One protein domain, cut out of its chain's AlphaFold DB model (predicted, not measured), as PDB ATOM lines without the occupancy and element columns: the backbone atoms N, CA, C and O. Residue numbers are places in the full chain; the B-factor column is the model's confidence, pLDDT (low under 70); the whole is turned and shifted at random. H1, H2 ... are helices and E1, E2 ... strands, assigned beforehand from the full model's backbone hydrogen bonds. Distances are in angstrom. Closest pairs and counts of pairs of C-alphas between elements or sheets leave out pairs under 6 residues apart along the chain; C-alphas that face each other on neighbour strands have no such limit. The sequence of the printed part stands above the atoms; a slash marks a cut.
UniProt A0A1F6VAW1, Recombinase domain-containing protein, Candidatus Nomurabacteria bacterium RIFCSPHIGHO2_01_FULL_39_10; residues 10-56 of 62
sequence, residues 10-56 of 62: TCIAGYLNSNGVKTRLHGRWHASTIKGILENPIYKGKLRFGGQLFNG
ATOM      1  N   THR A  10     -40.791  36.581 -41.517       96.06
ATOM      2  CA  THR A  10     -41.380  35.672 -40.524       96.06
ATOM      3  C   THR A  10     -41.689  34.297 -41.109       96.06
ATOM      4  O   THR A  10     -41.523  33.306 -40.407       96.06
ATOM      5  N   CYS A  11     -42.064  34.204 -42.389       96.75
ATOM      6  CA  CYS A  11     -42.277  32.921 -43.059       96.75
ATOM      7  C   CYS A  11     -40.961  32.154 -43.213       96.75
ATOM      8  O   CYS A  11     -40.935  30.955 -42.955       96.75
ATOM      9  N   ILE A  12     -39.864  32.838 -43.567       96.06
ATOM     10  CA  ILE A  12     -38.527  32.219 -43.632       96.06
ATOM     11  C   ILE A  12     -38.129  31.693 -42.250       96.06
ATOM     12  O   ILE A  12     -37.746  30.535 -42.113       96.06
ATOM     13  N   ALA A  13     -38.258  32.525 -41.213       97.19
ATOM     14  CA  ALA A  13     -37.925  32.132 -39.848       97.19
ATOM     15  C   ALA A  13     -38.783  30.949 -39.363       97.19
ATOM     16  O   ALA A  13     -38.256  30.002 -38.783       97.19
ATOM     17  N   GLY A  14     -40.093  30.979 -39.630       97.56
ATOM     18  CA  GLY A  14     -41.017  29.887 -39.324       97.56
ATOM     19  C   GLY A  14     -40.607  28.590 -40.013       97.56
ATOM     20  O   GLY A  14     -40.419  27.584 -39.338       97.56
ATOM     21  N   TYR A  15     -40.360  28.644 -41.323       97.56
ATOM     22  CA  TYR A  15     -39.899  27.497 -42.101       97.56
ATOM     23  C   TYR A  15     -38.619  26.881 -41.520       97.56
ATOM     24  O   TYR A  15     -38.577  25.677 -41.284       97.56
ATOM     25  N   LEU A  16     -37.593  27.689 -41.236       97.31
ATOM     26  CA  LEU A  16     -36.329  27.185 -40.690       97.31
ATOM     27  C   LEU A  16     -36.517  26.537 -39.312       97.31
ATOM     28  O   LEU A  16     -35.989  25.455 -39.067       97.31
ATOM     29  N   ASN A  17     -37.311  27.164 -38.440       97.88
ATOM     30  CA  ASN A  17     -37.619  26.622 -37.117       97.88
ATOM     31  C   ASN A  17     -38.391  25.295 -37.199       97.88
ATOM     32  O   ASN A  17     -38.067  24.367 -36.463       97.88
ATOM     33  N   SER A  18     -39.385  25.196 -38.086       97.94
ATOM     34  CA  SER A  18     -40.182  23.978 -38.288       97.94
ATOM     35  C   SER A  18     -39.370  22.828 -38.883       97.94
ATOM     36  O   SER A  18     -39.632  21.678 -38.559       97.94
ATOM     37  N   ASN A  19     -38.357  23.130 -39.699       97.81
ATOM     38  CA  ASN A  19     -37.439  22.133 -40.260       97.81
ATOM     39  C   ASN A  19     -36.258  21.801 -39.327       97.81
ATOM     40  O   ASN A  19     -35.317  21.131 -39.738       97.81
ATOM     41  N   GLY A  20     -36.261  22.294 -38.084       96.94
ATOM     42  CA  GLY A  20     -35.216  21.989 -37.105       96.94
ATOM     43  C   GLY A  20     -33.858  22.645 -37.378       96.94
ATOM     44  O   GLY A  20     -32.903  22.358 -36.657       96.94
ATOM     45  N   VAL A  21     -33.757  23.556 -38.354       97.75
ATOM     46  CA  VAL A  21     -32.508  24.263 -38.665       97.75
ATOM     47  C   VAL A  21     -32.148  25.175 -37.499       97.75
ATOM     48  O   VAL A  21     -32.887  26.102 -37.161       97.75
ATOM     49  N   LYS A  22     -30.991  24.936 -36.886       96.69
ATOM     50  CA  LYS A  22     -30.527  25.695 -35.725       96.69
ATOM     51  C   LYS A  22     -29.730  26.925 -36.140       96.69
ATOM     52  O   LYS A  22     -29.023  26.930 -37.144       96.69
ATOM     53  N   THR A  23     -29.856  27.987 -35.351       97.06
ATOM     54  CA  THR A  23     -28.949  29.137 -35.442       97.06
ATOM     55  C   THR A  23     -27.566  28.764 -34.898       97.06
ATOM     56  O   THR A  23     -27.413  27.746 -34.225       97.06
ATOM     57  N   ARG A  24     -26.560  29.624 -35.112       95.38
ATOM     58  CA  ARG A  24     -25.194  29.436 -34.583       95.38
ATOM     59  C   ARG A  24     -25.150  29.153 -33.073       95.38
ATOM     60  O   ARG A  24     -24.298  28.404 -32.624       95.38
ATOM     61  N   LEU A  25     -26.053  29.761 -32.299       94.38
ATOM     62  CA  LEU A  25     -26.151  29.586 -30.843       94.38
ATOM     63  C   LEU A  25     -27.258  28.600 -30.439       94.38
ATOM     64  O   LEU A  25     -27.742  28.644 -29.316       94.38
ATOM     65  N   HIS A  26     -27.708  27.747 -31.362       93.75
ATOM     66  CA  HIS A  26     -28.756  26.742 -31.151       93.75
ATOM     67  C   HIS A  26     -30.144  27.281 -30.742       93.75
ATOM     68  O   HIS A  26     -31.063  26.501 -30.489       93.75
ATOM     69  N   GLY A  27     -30.342  28.603 -30.762       94.25
ATOM     70  CA  GLY A  27     -31.633  29.263 -30.558       94.25
ATOM     71  C   GLY A  27     -32.542  29.240 -31.794       94.25
ATOM     72  O   GLY A  27     -32.175  28.709 -32.850       94.25
ATOM     73  N   ARG A  28     -33.727  29.852 -31.664       96.81
ATOM     74  CA  ARG A  28     -34.730  29.981 -32.738       96.81
ATOM     75  C   ARG A  28     -34.354  31.066 -33.746       96.81
ATOM     76  O   ARG A  28     -33.743  32.077 -33.405       96.81
ATOM     77  N   TRP A  29     -34.790  30.891 -34.986       98.12
ATOM     78  CA  TRP A  29     -34.724  31.929 -36.007       98.12
ATOM     79  C   TRP A  29     -35.752  33.025 -35.742       98.12
ATOM     80  O   TRP A  29     -36.940  32.741 -35.577       98.12
ATOM     81  N   HIS A  30     -35.290  34.276 -35.783       97.25
ATOM     82  CA  HIS A  30     -36.115  35.481 -35.743       97.25
ATOM     83  C   HIS A  30     -36.006  36.248 -37.065       97.25
ATOM     84  O   HIS A  30     -34.967  36.236 -37.729       97.25
ATOM     85  N   ALA A  31     -37.069  36.966 -37.436       96.88
ATOM     86  CA  ALA A  31     -37.112  37.747 -38.673       96.88
ATOM     87  C   ALA A  31     -36.001  38.812 -38.754       96.88
ATOM     88  O   ALA A  31     -35.483  39.062 -39.839       96.88
ATOM     89  N   SER A  32     -35.598  39.402 -37.621       96.75
ATOM     90  CA  SER A  32     -34.485  40.359 -37.536       96.75
ATOM     91  C   SER A  32     -33.147  39.732 -37.934       96.75
ATOM     92  O   SER A  32     -32.389  40.334 -38.692       96.75
ATOM     93  N   THR A  33     -32.880  38.499 -37.498       96.88
ATOM     94  CA  THR A  33     -31.681  37.745 -37.886       96.88
ATOM     95  C   THR A  33     -31.683  37.451 -39.383       96.88
ATOM     96  O   THR A  33     -30.687  37.700 -40.060       96.88
ATOM     97  N   ILE A  34     -32.817  36.987 -39.919       96.81
ATOM     98  CA  ILE A  34     -32.971  36.743 -41.361       96.81
ATOM     99  C   ILE A  34     -32.748  38.034 -42.154       96.81
ATOM    100  O   ILE A  34     -32.019  38.022 -43.144       96.81
ATOM    101  N   LYS A  35     -33.320  39.157 -41.698       96.19
ATOM    102  CA  LYS A  35     -33.113  40.478 -42.303       96.19
ATOM    103  C   LYS A  35     -31.628  40.822 -42.373       96.19
ATOM    104  O   LYS A  35     -31.130  41.126 -43.451       96.19
ATOM    105  N   GLY A  36     -30.928  40.716 -41.242       95.62
ATOM    106  CA  GLY A  36     -29.503  41.027 -41.146       95.62
ATOM    107  C   GLY A  36     -28.655  40.205 -42.113       95.62
ATOM    108  O   GLY A  36     -27.778  40.761 -42.763       95.62
ATOM    109  N   ILE A  37     -28.958  38.914 -42.274       95.56
ATOM    110  CA  ILE A  37     -28.261  38.041 -43.229       95.56
ATOM    111  C   ILE A  37     -28.541  38.480 -44.673       95.56
ATOM    112  O   ILE A  37     -27.607  38.692 -45.440       95.56
ATOM    113  N   LEU A  38     -29.811  38.649 -45.050       94.50
ATOM    114  CA  LEU A  38     -30.195  38.963 -46.434       94.50
ATOM    115  C   LEU A  38     -29.759  40.367 -46.885       94.50
ATOM    116  O   LEU A  38     -29.514  40.602 -48.073       94.50
ATOM    117  N   GLU A  39     -29.677  41.310 -45.950       94.25
ATOM    118  CA  GLU A  39     -29.254  42.685 -46.218       94.25
ATOM    119  C   GLU A  39     -27.734  42.874 -46.129       94.25
ATOM    120  O   GLU A  39     -27.238  43.926 -46.542       94.25
ATOM    121  N   ASN A  40     -26.988  41.875 -45.645       95.19
ATOM    122  CA  ASN A  40     -25.548  41.993 -45.457       95.19
ATOM    123  C   ASN A  40     -24.824  42.177 -46.811       95.19
ATOM    124  O   ASN A  40     -24.867  41.285 -47.664       95.19
ATOM    125  N   PRO A  41     -24.134  43.315 -47.029       95.69
ATOM    126  CA  PRO A  41     -23.416  43.575 -48.274       95.69
ATOM    127  C   PRO A  41     -22.225  42.634 -48.495       95.69
ATOM    128  O   PRO A  41     -21.847  42.423 -49.647       95.69
ATOM    129  N   ILE A  42     -21.683  42.021 -47.434       96.38
ATOM    130  CA  ILE A  42     -20.528  41.116 -47.527       96.38
ATOM    131  C   ILE A  42     -20.836  39.956 -48.467       96.38
ATOM    132  O   ILE A  42     -20.035  39.654 -49.345       96.38
ATOM    133  N   TYR A  43     -22.033  39.374 -48.386       96.12
ATOM    134  CA  TYR A  43     -22.420  38.261 -49.257       96.12
ATOM    135  C   TYR A  43     -22.539  38.649 -50.737       96.12
ATOM    136  O   TYR A  43     -22.560  37.768 -51.591       96.12
ATOM    137  N   LYS A  44     -22.563  39.953 -51.040       95.38
ATOM    138  CA  LYS A  44     -22.594  40.526 -52.394       95.38
ATOM    139  C   LYS A  44     -21.220  41.036 -52.851       95.38
ATOM    140  O   LYS A  44     -21.156  41.781 -53.825       95.38
ATOM    141  N   GLY A  45     -20.144  40.706 -52.131       96.31
ATOM    142  CA  GLY A  45     -18.793  41.183 -52.443       96.31
ATOM    143  C   GLY A  45     -18.553  42.643 -52.050       96.31
ATOM    144  O   GLY A  45     -17.690  43.295 -52.628       96.31
ATOM    145  N   LYS A  46     -19.335  43.203 -51.114       96.44
ATOM    146  CA  LYS A  46     -19.212  44.607 -50.687       96.44
ATOM    147  C   LYS A  46     -18.961  44.738 -49.192       96.44
ATOM    148  O   LYS A  46     -19.518  43.999 -48.388       96.44
ATOM    149  N   LEU A  47     -18.174  45.731 -48.806       94.62
ATOM    150  CA  LEU A  47     -17.865  46.058 -47.416       94.62
ATOM    151  C   LEU A  47     -18.568  47.357 -47.034       94.62
ATOM    152  O   LEU A  47     -18.669  48.266 -47.854       94.62
ATOM    153  N   ARG A  48     -19.059  47.447 -45.796       94.31
ATOM    154  CA  ARG A  48     -19.605  48.692 -45.248       94.31
ATOM    155  C   ARG A  48     -18.616  49.275 -44.249       94.31
ATOM    156  O   ARG A  48     -18.339  48.633 -43.241       94.31
ATOM    157  N   PHE A  49     -18.137  50.485 -44.508       93.56
ATOM    158  CA  PHE A  49     -17.205  51.194 -43.635       93.56
ATOM    159  C   PHE A  49     -17.573  52.680 -43.591       93.56
ATOM    160  O   PHE A  49     -17.828  53.279 -44.632       93.56
ATOM    161  N   GLY A  50     -17.700  53.258 -42.393       94.12
ATOM    162  CA  GLY A  50     -18.101  54.666 -42.236       94.12
ATOM    163  C   GLY A  50     -19.445  55.026 -42.894       94.12
ATOM    164  O   GLY A  50     -19.614  56.137 -43.379       94.12
ATOM    165  N   GLY A  51     -20.383  54.075 -42.993       93.38
ATOM    166  CA  GLY A  51     -21.671  54.271 -43.679       93.38
ATOM    167  C   GLY A  51     -21.619  54.169 -45.211       93.38
ATOM    168  O   GLY A  51     -22.670  54.117 -45.845       93.38
ATOM    169  N   GLN A  52     -20.430  54.056 -45.804       95.62
ATOM    170  CA  GLN A  52     -20.240  53.904 -47.246       95.62
ATOM    171  C   GLN A  52     -20.036  52.435 -47.636       95.62
ATOM    172  O   GLN A  52     -19.663  51.601 -46.806       95.62
ATOM    173  N   LEU A  53     -20.322  52.110 -48.900       96.44
ATOM    174  CA  LEU A  53     -20.121  50.778 -49.469       96.44
ATOM    175  C   LEU A  53     -18.906  50.770 -50.395       96.44
ATOM    176  O   LEU A  53     -18.833  51.568 -51.323       96.44
ATOM    177  N   PHE A  54     -18.023  49.800 -50.190       96.12
ATOM    178  CA  PHE A  54     -16.828  49.565 -50.997       96.12
ATOM    179  C   PHE A  54     -16.886  48.170 -51.613       96.12
ATOM    180  O   PHE A  54     -17.558  47.284 -51.079       96.12
ATOM    181  N   ASN A  55     -16.181  47.955 -52.720       96.38
ATOM    182  CA  ASN A  55     -15.996  46.609 -53.250       96.38
ATOM    183  C   ASN A  55     -14.980  45.870 -52.375       96.38
ATOM    184  O   ASN A  55     -13.909  46.397 -52.080       96.38
ATOM    185  N   GLY A  56     -15.343  44.671 -51.932       93.50
ATOM    186  CA  GLY A  56     -14.419  43.756 -51.279       93.50
ATOM    187  C   GLY A  56     -13.572  43.012 -52.306       93.50
ATOM    188  O   GLY A  56     -13.928  42.926 -53.480       93.50
TER     189      GLY A  56
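This is residues 10 to 56 of the 62 residues of the protein "Recombinase domain-containing protein" of Candidatus Nomurabacteria bacterium RIFCSPHIGHO2_01_FULL_39_10 (UniProt A0A1F6VAW1). A small two-stranded hairpin, E1 and E2, makes one end of a drawn-out chain of parts; H2 lies in the middle, with the short H3 between it and the hairpin, and H1 at the other end meets the first residues of H2 in a corner. From the far end of H1, a long loop of residues 19 to 30 folds back to the beginning of H2. The printed part has 47 residues with three named helices and two named strands, in the order H1, H2, H3, E1, E2; the sheet, E1 - E2, is antiparallel, and the class is mixed, helices and strands. The whole is loose, with a radius of gyration of the C-alphas of 13.5 A, and elongated, spanning 37 by 19 by 16 A.

Strand E1 is residues 46 to 49, 9.9 A from first to last C-alpha. Strand E2 is residues 52 to 55, 10.4 A long, and ends with C-alpha 55 at (-15.996, 46.609, -53.250). Helix H3 is residues 41 to 44, 5.2 A long. Helix H2 is residues 31 to 39, 12.0 A long, with C-alpha 31 at (-37.112, 37.747, -38.673). Helix H1 is residues 10 to 18, also 12.0 A long, and begins with C-alpha 10 at (-41.380, 35.672, -40.524).

E1 and E2 form a hairpin, antiparallel with 144 degrees between their directions. The C-alphas of Lys 46 and Asn 55 face each other at 4.6 A; N 47 and O 54, 2.8 A apart, and N 54 and O 47, 2.9 A apart, are within hydrogen-bond range. The closest C-alphas of H3 and E1 are those of Pro 41 and Leu 47, 6.1 A apart. H3 and E2 are near each other, with 7 pairs of C-alphas within 10 A. H2 and H3 meet only through their link. H1 and H2 touch, their closest C-alphas being those of Thr 10 and Ala 31, 5.1 A apart. Their lines are only just about perpendicular, at 71 degrees. H1 is apart from H3, E1 and E2, and H2 is apart from E1 and E2. Each O i to N i+4 pair in H1 and H2 is within hydrogen-bond range; H3 is too short for such a pair.

The two C-alphas farthest apart are those of Ser 18 and Gly 50, at 38.0 A. The printed part has no cut. The link from H1 to H2, 12 residues, is long; those from H2 to H3, H3 to E1 and E1 to E2 are tight. The mean pLDDT of the printed part is 96.0, and no printed residue is under 70.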